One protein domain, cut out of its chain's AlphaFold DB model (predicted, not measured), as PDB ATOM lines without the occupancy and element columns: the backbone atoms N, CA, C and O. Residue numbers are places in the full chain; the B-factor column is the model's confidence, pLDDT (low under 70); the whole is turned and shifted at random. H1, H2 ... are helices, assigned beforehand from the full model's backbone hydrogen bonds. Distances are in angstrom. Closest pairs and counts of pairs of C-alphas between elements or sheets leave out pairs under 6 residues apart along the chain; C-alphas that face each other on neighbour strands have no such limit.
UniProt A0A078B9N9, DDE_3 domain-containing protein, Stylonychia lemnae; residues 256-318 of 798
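This is residues 256 to 318 of the 798 residues of the protein "DDE_3 domain-containing protein" of Stylonychia lemnae (UniProt A0A078B9N9). Two helices of 13 residues, H1 and H2, cross at a steep angle, and a shorter one, H3, packs on the first residues of H2, nearly square to it. From the last residue of H2, a long link with no named element, residues 288 to 299, folds back along H2 to reach H3, and a tail follows H3. The printed part has 63 residues, 36 of them in three named helices in the order H1, H2, H3; there is no named strand, and the class is all helix. The whole is compact, with a radius of gyration of the C-alphas of 11.3 A, yet elongated, spanning 37 by 21 by 17 A.

H1 holds residues 256 to 268 and measures 18.5 A from first to last C-alpha, beginning at C-alpha 256 at (231.171, 211.254, 237.473). H2, residues 275 to 287, measures 18.2 A and begins at C-alpha 275 at (239.150, 220.597, 249.271). H3, residues 300 to 309, measures 14.0 A and ends at C-alpha 309 at (230.912, 227.315, 241.594).

H1 touches H2 with residues 260 to 264 alone, and H2 touches H1 with residues 278 to 282 alone; the closest C-alphas, of Ile 261 and Val 278, are 6.8 A apart. Their lines stand at a steep tilt of 64 degrees, opposite ways. H2 touches H3 with residues 275 to 279 alone; the closest C-alphas, of Ala 275 and Cys 300, are 5.1 A apart. The lines of H2 and H3 are only just about perpendicular, at 70.3 degrees. H1 and H3 are near each other, with 10 pairs of C-alphas within 10 A. In H1 and H2 every O i to N i+4 pair is within hydrogen-bond range; in H3, 5 of 6 are.

The C-alphas farthest apart, of Gly 289 and Leu 318, are 38.1 A apart. The printed part has no cut. The link from H1 to H2 is short, with 6 residues; that from H2 to H3 is long, with 12. Mean pLDDT of the printed part is 89.0, and it is under 70 at residue 271 and residues 313 to 318.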
ATOM      1  N   ILE A 256     230.685 212.285 236.536       95.12
ATOM      2  CA  ILE A 256     231.171 211.254 237.473       95.12
ATOM      3  C   ILE A 256     231.961 211.882 238.636       95.12
ATOM      4  O   ILE A 256     231.868 211.449 239.783       95.12
ATOM      5  N   LEU A 257     232.737 212.933 238.350       95.12
ATOM      6  CA  LEU A 257     233.462 213.681 239.375       95.12
ATOM      7  C   LEU A 257     232.508 214.487 240.271       95.12
ATOM      8  O   LEU A 257     232.739 214.571 241.476       95.12
ATOM      9  N   LEU A 258     231.474 215.106 239.694       95.25
ATOM     10  CA  LEU A 258     230.486 215.879 240.447       95.25
ATOM     11  C   LEU A 258     229.643 214.966 241.342       95.25
ATOM     12  O   LEU A 258     229.536 215.256 242.529       95.25
ATOM     13  N   ASP A 259     229.169 213.834 240.823       95.94
ATOM     14  CA  ASP A 259     228.402 212.829 241.566       95.94
ATOM     15  C   ASP A 259     229.206 212.292 242.765       95.94
ATOM     16  O   ASP A 259     228.689 212.190 243.877       95.94
ATOM     17  N   ALA A 260     230.506 212.028 242.580       96.69
ATOM     18  CA  ALA A 260     231.396 211.610 243.663       96.69
ATOM     19  C   ALA A 260     231.608 212.711 244.723       96.69
ATOM     20  O   ALA A 260     231.632 212.426 245.921       96.69
ATOM     21  N   ILE A 261     231.732 213.982 244.316       95.50
ATOM     22  CA  ILE A 261     231.804 215.107 245.263       95.50
ATOM     23  C   ILE A 261     230.470 215.260 246.009       95.50
ATOM     24  O   ILE A 261     230.478 215.472 247.220       95.50
ATOM     25  N   GLU A 262     229.332 215.106 245.331       94.50
ATOM     26  CA  GLU A 262     228.003 215.179 245.941       94.50
ATOM     27  C   GLU A 262     227.773 214.045 246.948       94.50
ATOM     28  O   GLU A 262     227.298 214.295 248.056       94.50
ATOM     29  N   ALA A 263     228.174 212.814 246.615       96.06
ATOM     30  CA  ALA A 263     228.142 211.676 247.530       96.06
ATOM     31  C   ALA A 263     228.985 211.938 248.790       96.06
ATOM     32  O   ALA A 263     228.518 211.697 249.905       96.06
ATOM     33  N   TYR A 264     230.183 212.519 248.638       95.31
ATOM     34  CA  TYR A 264     231.010 212.926 249.778       95.31
ATOM     35  C   TYR A 264     230.327 213.992 250.648       95.31
ATOM     36  O   TYR A 264     230.323 213.873 251.875       95.31
ATOM     37  N   VAL A 265     229.726 215.012 250.021       91.12
ATOM     38  CA  VAL A 265     228.994 216.093 250.705       91.12
ATOM     39  C   VAL A 265     227.811 215.534 251.499       91.12
ATOM     40  O   VAL A 265     227.639 215.895 252.663       91.12
ATOM     41  N   LYS A 266     227.031 214.622 250.906       87.00
ATOM     42  CA  LYS A 266     225.890 213.961 251.561       87.00
ATOM     43  C   LYS A 266     226.320 213.082 252.736       87.00
ATOM     44  O   LYS A 266     225.666 213.110 253.770       87.00
ATOM     45  N   ALA A 267     227.416 212.335 252.598       93.62
ATOM     46  CA  ALA A 267     227.885 211.411 253.631       93.62
ATOM     47  C   ALA A 267     228.520 212.104 254.853       93.62
ATOM     48  O   ALA A 267     228.405 211.596 255.964       93.62
ATOM     49  N   ASN A 268     229.194 213.246 254.664       88.00
ATOM     50  CA  ASN A 268     229.965 213.916 255.727       88.00
ATOM     51  C   ASN A 268     229.297 215.204 256.252       88.00
ATOM     52  O   ASN A 268     229.728 215.754 257.265       88.00
ATOM     53  N   GLY A 269     228.258 215.696 255.571       83.94
ATOM     54  CA  GLY A 269     227.630 216.984 255.859       83.94
ATOM     55  C   GLY A 269     228.514 218.177 255.475       83.94
ATOM     56  O   GLY A 269     229.722 218.064 255.292       83.94
ATOM     57  N   ILE A 270     227.911 219.363 255.356       77.81
ATOM     58  CA  ILE A 270     228.582 220.558 254.807       77.81
ATOM     59  C   ILE A 270     229.744 221.057 255.691       77.81
ATOM     60  O   ILE A 270     230.705 221.623 255.176       77.81
ATOM     61  N   TYR A 271     229.670 220.851 257.007       69.19
ATOM     62  CA  TYR A 271     230.540 221.512 257.988       69.19
ATOM     63  C   TYR A 271     231.995 221.025 258.017       69.19
ATOM     64  O   TYR A 271     232.865 221.787 258.432       69.19
ATOM     65  N   ASP A 272     232.273 219.791 257.583       77.44
ATOM     66  CA  ASP A 272     233.607 219.177 257.697       77.44
ATOM     67  C   ASP A 272     234.338 219.019 256.344       77.44
ATOM     68  O   ASP A 272     235.392 218.387 256.230       77.44
ATOM     69  N   ILE A 273     233.794 219.621 255.283       88.56
ATOM     70  CA  ILE A 273     234.315 219.473 253.924       88.56
ATOM     71  C   ILE A 273     235.474 220.439 253.697       88.56
ATOM     72  O   ILE A 273     235.330 221.658 253.727       88.56
ATOM     73  N   THR A 274     236.639 219.901 253.353       93.94
ATOM     74  CA  THR A 274     237.754 220.698 252.827       93.94
ATOM     75  C   THR A 274     238.155 220.168 251.461       93.94
ATOM     76  O   THR A 274     238.037 218.974 251.195       93.94
ATOM     77  N   ALA A 275     238.683 221.031 250.589       94.81
ATOM     78  CA  ALA A 275     239.150 220.597 249.271       94.81
ATOM     79  C   ALA A 275     240.226 219.493 249.360       94.81
ATOM     80  O   ALA A 275     240.293 218.646 248.476       94.81
ATOM     81  N   SER A 276     241.018 219.464 250.440       96.06
ATOM     82  CA  SER A 276     241.978 218.391 250.731       96.06
ATOM     83  C   SER A 276     241.300 217.073 251.125       96.06
ATOM     84  O   SER A 276     241.711 216.025 250.639       96.06
ATOM     85  N   LYS A 277     240.243 217.110 251.951       96.44
ATOM     86  CA  LYS A 277     239.444 215.918 252.292       96.44
ATOM     87  C   LYS A 277     238.722 215.347 251.070       96.44
ATOM     88  O   LYS A 277     238.798 214.148 250.831       96.44
ATOM     89  N   VAL A 278     238.122 216.209 250.243       96.56
ATOM     90  CA  VAL A 278     237.506 215.816 248.961       96.56
ATOM     91  C   VAL A 278     238.551 215.217 248.012       96.56
ATOM     92  O   VAL A 278     238.301 214.181 247.407       96.56
ATOM     93  N   HIS A 279     239.744 215.813 247.912       97.50
ATOM     94  CA  HIS A 279     240.836 215.260 247.105       97.50
ATOM     95  C   HIS A 279     241.270 213.876 247.596       97.50
ATOM     96  O   HIS A 279     241.451 212.971 246.785       97.50
ATOM     97  N   LEU A 280     241.433 213.702 248.912       97.62
ATOM     98  CA  LEU A 280     241.798 212.422 249.514       97.62
ATOM     99  C   LEU A 280     240.733 211.358 249.223       97.62
ATOM    100  O   LEU A 280     241.080 210.298 248.720       97.62
ATOM    101  N   TYR A 281     239.453 211.681 249.421       97.69
ATOM    102  CA  TYR A 281     238.332 210.794 249.102       97.69
ATOM    103  C   TYR A 281     238.318 210.367 247.627       97.69
ATOM    104  O   TYR A 281     238.291 209.174 247.334       97.69
ATOM    105  N   LEU A 282     238.431 211.315 246.690       97.62
ATOM    106  CA  LEU A 282     238.515 211.010 245.255       97.62
ATOM    107  C   LEU A 282     239.749 210.155 244.911       97.62
ATOM    108  O   LEU A 282     239.683 209.297 244.034       97.62
ATOM    109  N   THR A 283     240.865 210.351 245.621       97.62
ATOM    110  CA  THR A 283     242.078 209.529 245.468       97.62
ATOM    111  C   THR A 283     241.839 208.104 245.963       97.62
ATOM    112  O   THR A 283     242.220 207.153 245.283       97.62
ATOM    113  N   THR A 284     241.142 207.936 247.090       97.62
ATOM    114  CA  THR A 284     240.732 206.627 247.616       97.62
ATOM    115  C   THR A 284     239.791 205.901 246.654       97.62
ATOM    116  O   THR A 284     240.059 204.750 246.318       97.62
ATOM    117  N   LEU A 285     238.755 206.572 246.131       97.69
ATOM    118  CA  LEU A 285     237.841 205.987 245.137       97.69
ATOM    119  C   LEU A 285     238.574 205.546 243.859       97.69
ATOM    120  O   LEU A 285     238.289 204.481 243.312       97.69
ATOM    121  N   SER A 286     239.540 206.344 243.391       96.94
ATOM    122  CA  SER A 286     240.366 205.992 242.230       96.94
ATOM    123  C   SER A 286     241.291 204.803 242.508       96.94
ATOM    124  O   SER A 286     241.475 203.978 241.621       96.94
ATOM    125  N   GLY A 287     241.849 204.690 243.718       96.69
ATOM    126  CA  GLY A 287     242.655 203.534 244.130       96.69
ATOM    127  C   GLY A 287     241.836 202.248 244.293       96.69
ATOM    128  O   GLY A 287     242.353 201.159 244.071       96.69
ATOM    129  N   GLN A 288     240.547 202.372 244.619       97.75
ATOM    130  CA  GLN A 288     239.589 201.264 244.710       97.75
ATOM    131  C   GLN A 288     238.968 200.868 243.356       97.75
ATOM    132  O   GLN A 288     238.123 199.978 243.316       97.75
ATOM    133  N   GLY A 289     239.330 201.537 242.253       96.81
ATOM    134  CA  GLY A 289     238.738 201.294 240.931       96.81
ATOM    135  C   GLY A 289     237.277 201.744 240.784       96.81
ATOM    136  O   GLY A 289     236.642 201.417 239.787       96.81
ATOM    137  N   GLN A 290     236.740 202.506 241.746       97.44
ATOM    138  CA  GLN A 290     235.369 203.036 241.703       97.44
ATOM    139  C   GLN A 290     235.241 204.272 240.797       97.44
ATOM    140  O   GLN A 290     234.139 204.633 240.387       97.44
ATOM    141  N   LEU A 291     236.364 204.915 240.459       97.31
ATOM    142  CA  LEU A 291     236.439 205.941 239.420       97.31
ATOM    143  C   LEU A 291     237.163 205.388 238.179       97.31
ATOM    144  O   LEU A 291     238.134 204.643 238.335       97.31
ATOM    145  N   PRO A 292     236.754 205.774 236.953       96.56
ATOM    146  CA  PRO A 292     237.434 205.364 235.726       96.56
ATOM    147  C   PRO A 292     238.931 205.697 235.749       96.56
ATOM    148  O   PRO A 292     239.316 206.815 236.084       96.56
ATOM    149  N   SER A 293     239.783 204.764 235.319       95.88
ATOM    150  CA  SER A 293     241.251 204.913 235.358       95.88
ATOM    151  C   SER A 293     241.806 206.060 234.496       95.88
ATOM    152  O   SER A 293     242.937 206.498 234.693       95.88
ATOM    153  N   ASN A 294     241.008 206.590 233.563       94.56
ATOM    154  CA  ASN A 294     241.327 207.775 232.764       94.56
ATOM    155  C   ASN A 294     240.905 209.109 233.426       94.56
ATOM    156  O   ASN A 294     241.198 210.181 232.886       94.56
ATOM    157  N   LEU A 295     240.222 209.077 234.576       95.50
ATOM    158  CA  LEU A 295     239.728 210.266 235.266       95.50
ATOM    159  C   LEU A 295     240.842 210.934 236.082       95.50
ATOM    160  O   LEU A 295     241.100 210.596 237.235       95.50
ATOM    161  N   LYS A 296     241.479 211.957 235.506       95.88
ATOM    162  CA  LYS A 296     242.457 212.768 236.241       95.88
ATOM    163  C   LYS A 296     241.779 213.583 237.350       95.88
ATOM    164  O   LYS A 296     241.106 214.577 237.067       95.88
ATOM    165  N   ILE A 297     242.031 213.204 238.604       97.12
ATOM    166  CA  ILE A 297     241.585 213.932 239.800       97.12
ATOM    167  C   ILE A 297     242.086 215.392 239.732       97.12
ATOM    168  O   ILE A 297     243.273 215.625 239.469       97.12
ATOM    169  N   PRO A 298     241.219 216.406 239.933       96.75
ATOM    170  CA  PRO A 298     241.648 217.798 239.940       96.75
ATOM    171  C   PRO A 298     242.417 218.153 241.217       96.75
ATOM    172  O   PRO A 298     242.084 217.687 242.301       96.75
ATOM    173  N   SER A 299     243.371 219.080 241.110       96.75
ATOM    174  CA  SER A 299     244.079 219.636 242.271       96.75
ATOM    175  C   SER A 299     243.122 220.235 243.314       96.75
ATOM    176  O   SER A 299     242.054 220.741 242.958       96.75
ATOM    177  N   CYS A 300     243.538 220.314 244.585       96.06
ATOM    178  CA  CYS A 300     242.752 220.957 245.651       96.06
ATOM    179  C   CYS A 300     242.288 222.382 245.285       96.06
ATOM    180  O   CYS A 300     241.164 222.771 245.589       96.06
ATOM    181  N   SER A 301     243.111 223.158 244.571       94.62
ATOM    182  CA  SER A 301     242.751 224.498 244.077       94.62
ATOM    183  C   SER A 301     241.668 224.496 242.989       94.62
ATOM    184  O   SER A 301     240.960 225.490 242.820       94.62
ATOM    185  N   THR A 302     241.526 223.394 242.253       94.75
ATOM    186  CA  THR A 302     240.484 223.191 241.239       94.75
ATOM    187  C   THR A 302     239.210 222.644 241.874       94.75
ATOM    188  O   THR A 302     238.140 223.179 241.598       94.75
ATOM    189  N   LEU A 303     239.324 221.670 242.785       94.94
ATOM    190  CA  LEU A 303     238.210 221.169 243.598       94.94
ATOM    191  C   LEU A 303     237.564 222.292 244.409       94.94
ATOM    192  O   LEU A 303     236.350 222.439 244.377       94.94
ATOM    193  N   LEU A 304     238.362 223.171 245.026       92.88
ATOM    194  CA  LEU A 304     237.848 224.354 245.713       92.88
ATOM    195  C   LEU A 304     237.026 225.254 244.776       92.88
ATOM    196  O   LEU A 304     236.001 225.783 245.190       92.88
ATOM    197  N   LYS A 305     237.428 225.424 243.508       92.00
ATOM    198  CA  LYS A 305     236.639 226.194 242.530       92.00
ATOM    199  C   LYS A 305     235.350 225.467 242.139       92.00
ATOM    200  O   LYS A 305     234.317 226.116 242.104       92.00
ATOM    201  N   ILE A 306     235.383 224.148 241.943       92.50
ATOM    202  CA  ILE A 306     234.186 223.323 241.680       92.50
ATOM    203  C   ILE A 306     233.199 223.399 242.860       92.50
ATOM    204  O   ILE A 306     232.019 223.660 242.663       92.50
ATOM    205  N   MET A 307     233.681 223.280 244.099       90.19
ATOM    206  CA  MET A 307     232.874 223.438 245.317       90.19
ATOM    207  C   MET A 307     232.239 224.835 245.422       90.19
ATOM    208  O   MET A 307     231.060 224.948 245.743       90.19
ATOM    209  N   ASN A 308     232.993 225.898 245.114       85.38
ATOM    210  CA  ASN A 308     232.490 227.279 245.126       85.38
ATOM    211  C   ASN A 308     231.479 227.576 244.000       85.38
ATOM    212  O   ASN A 308     230.570 228.381 244.206       85.38
ATOM    213  N   GLU A 309     231.686 227.013 242.806       86.12
ATOM    214  CA  GLU A 309     230.912 227.315 241.594       86.12
ATOM    215  C   GLU A 309     229.674 226.415 241.464       86.12
ATOM    216  O   GLU A 309     228.573 226.939 241.315       86.12
ATOM    217  N   THR A 310     229.838 225.092 241.564       86.69
ATOM    218  CA  THR A 310     228.768 224.099 241.360       86.69
ATOM    219  C   THR A 310     227.937 223.885 242.624       86.69
ATOM    220  O   THR A 310     226.714 223.956 242.579       86.69
ATOM    221  N   PHE A 311     228.593 223.680 243.770       81.19
ATOM    222  CA  PHE A 311     227.926 223.386 245.048       81.19
ATOM    223  C   PHE A 311     227.645 224.643 245.893       81.19
ATOM    224  O   PHE A 311     227.141 224.547 247.008       81.19
ATOM    225  N   LEU A 312     227.999 225.832 245.387       78.00
ATOM    226  CA  LEU A 312     227.868 227.134 246.062       78.00
ATOM    227  C   LEU A 312     228.575 227.235 247.439       78.00
ATOM    228  O   LEU A 312     228.356 228.198 248.182       78.00
ATOM    229  N   LEU A 313     229.472 226.295 247.764       69.56
ATOM    230  CA  LEU A 313     230.164 226.186 249.051       69.56
ATOM    231  C   LEU A 313     231.298 227.216 249.165       69.56
ATOM    232  O   LEU A 313     232.446 226.968 248.781       69.56
ATOM    233  N   ARG A 314     230.976 228.396 249.705       61.75
ATOM    234  CA  ARG A 314     231.909 229.529 249.828       61.75
ATOM    235  C   ARG A 314     232.834 229.443 251.043       61.75
ATOM    236  O   ARG A 314     232.620 230.115 252.049       61.75
ATOM    237  N   TYR A 315     233.933 228.706 250.901       53.22
ATOM    238  CA  TYR A 315     235.033 228.690 251.875       53.22
ATOM    239  C   TYR A 315     235.868 229.980 251.818       53.22
ATOM    240  O   TYR A 315     236.871 230.073 251.107       53.22
ATOM    241  N   GLY A 316     235.441 231.002 252.563       41.75
ATOM    242  CA  GLY A 316     236.126 232.292 252.643       41.75
ATOM    243  C   GLY A 316     237.096 232.405 253.821       41.75
ATOM    244  O   GLY A 316     236.667 232.442 254.970       41.75
ATOM    245  N   ARG A 317     238.391 232.629 253.545       45.91
ATOM    246  CA  ARG A 317     239.270 233.372 254.473       45.91
ATOM    247  C   ARG A 317     238.817 234.840 254.486       45.91
ATOM    248  O   ARG A 317     239.351 235.653 253.737       45.91
ATOM    249  N   LEU A 318     237.800 235.169 255.279       39.31
ATOM    250  CA  LEU A 318     237.238 236.520 255.382       39.31
ATOM    251  C   LEU A 318     237.040 236.916 256.848       39.31
ATOM    252  O   LEU A 318     236.673 236.092 257.680       39.31
TER     253      LEU A 318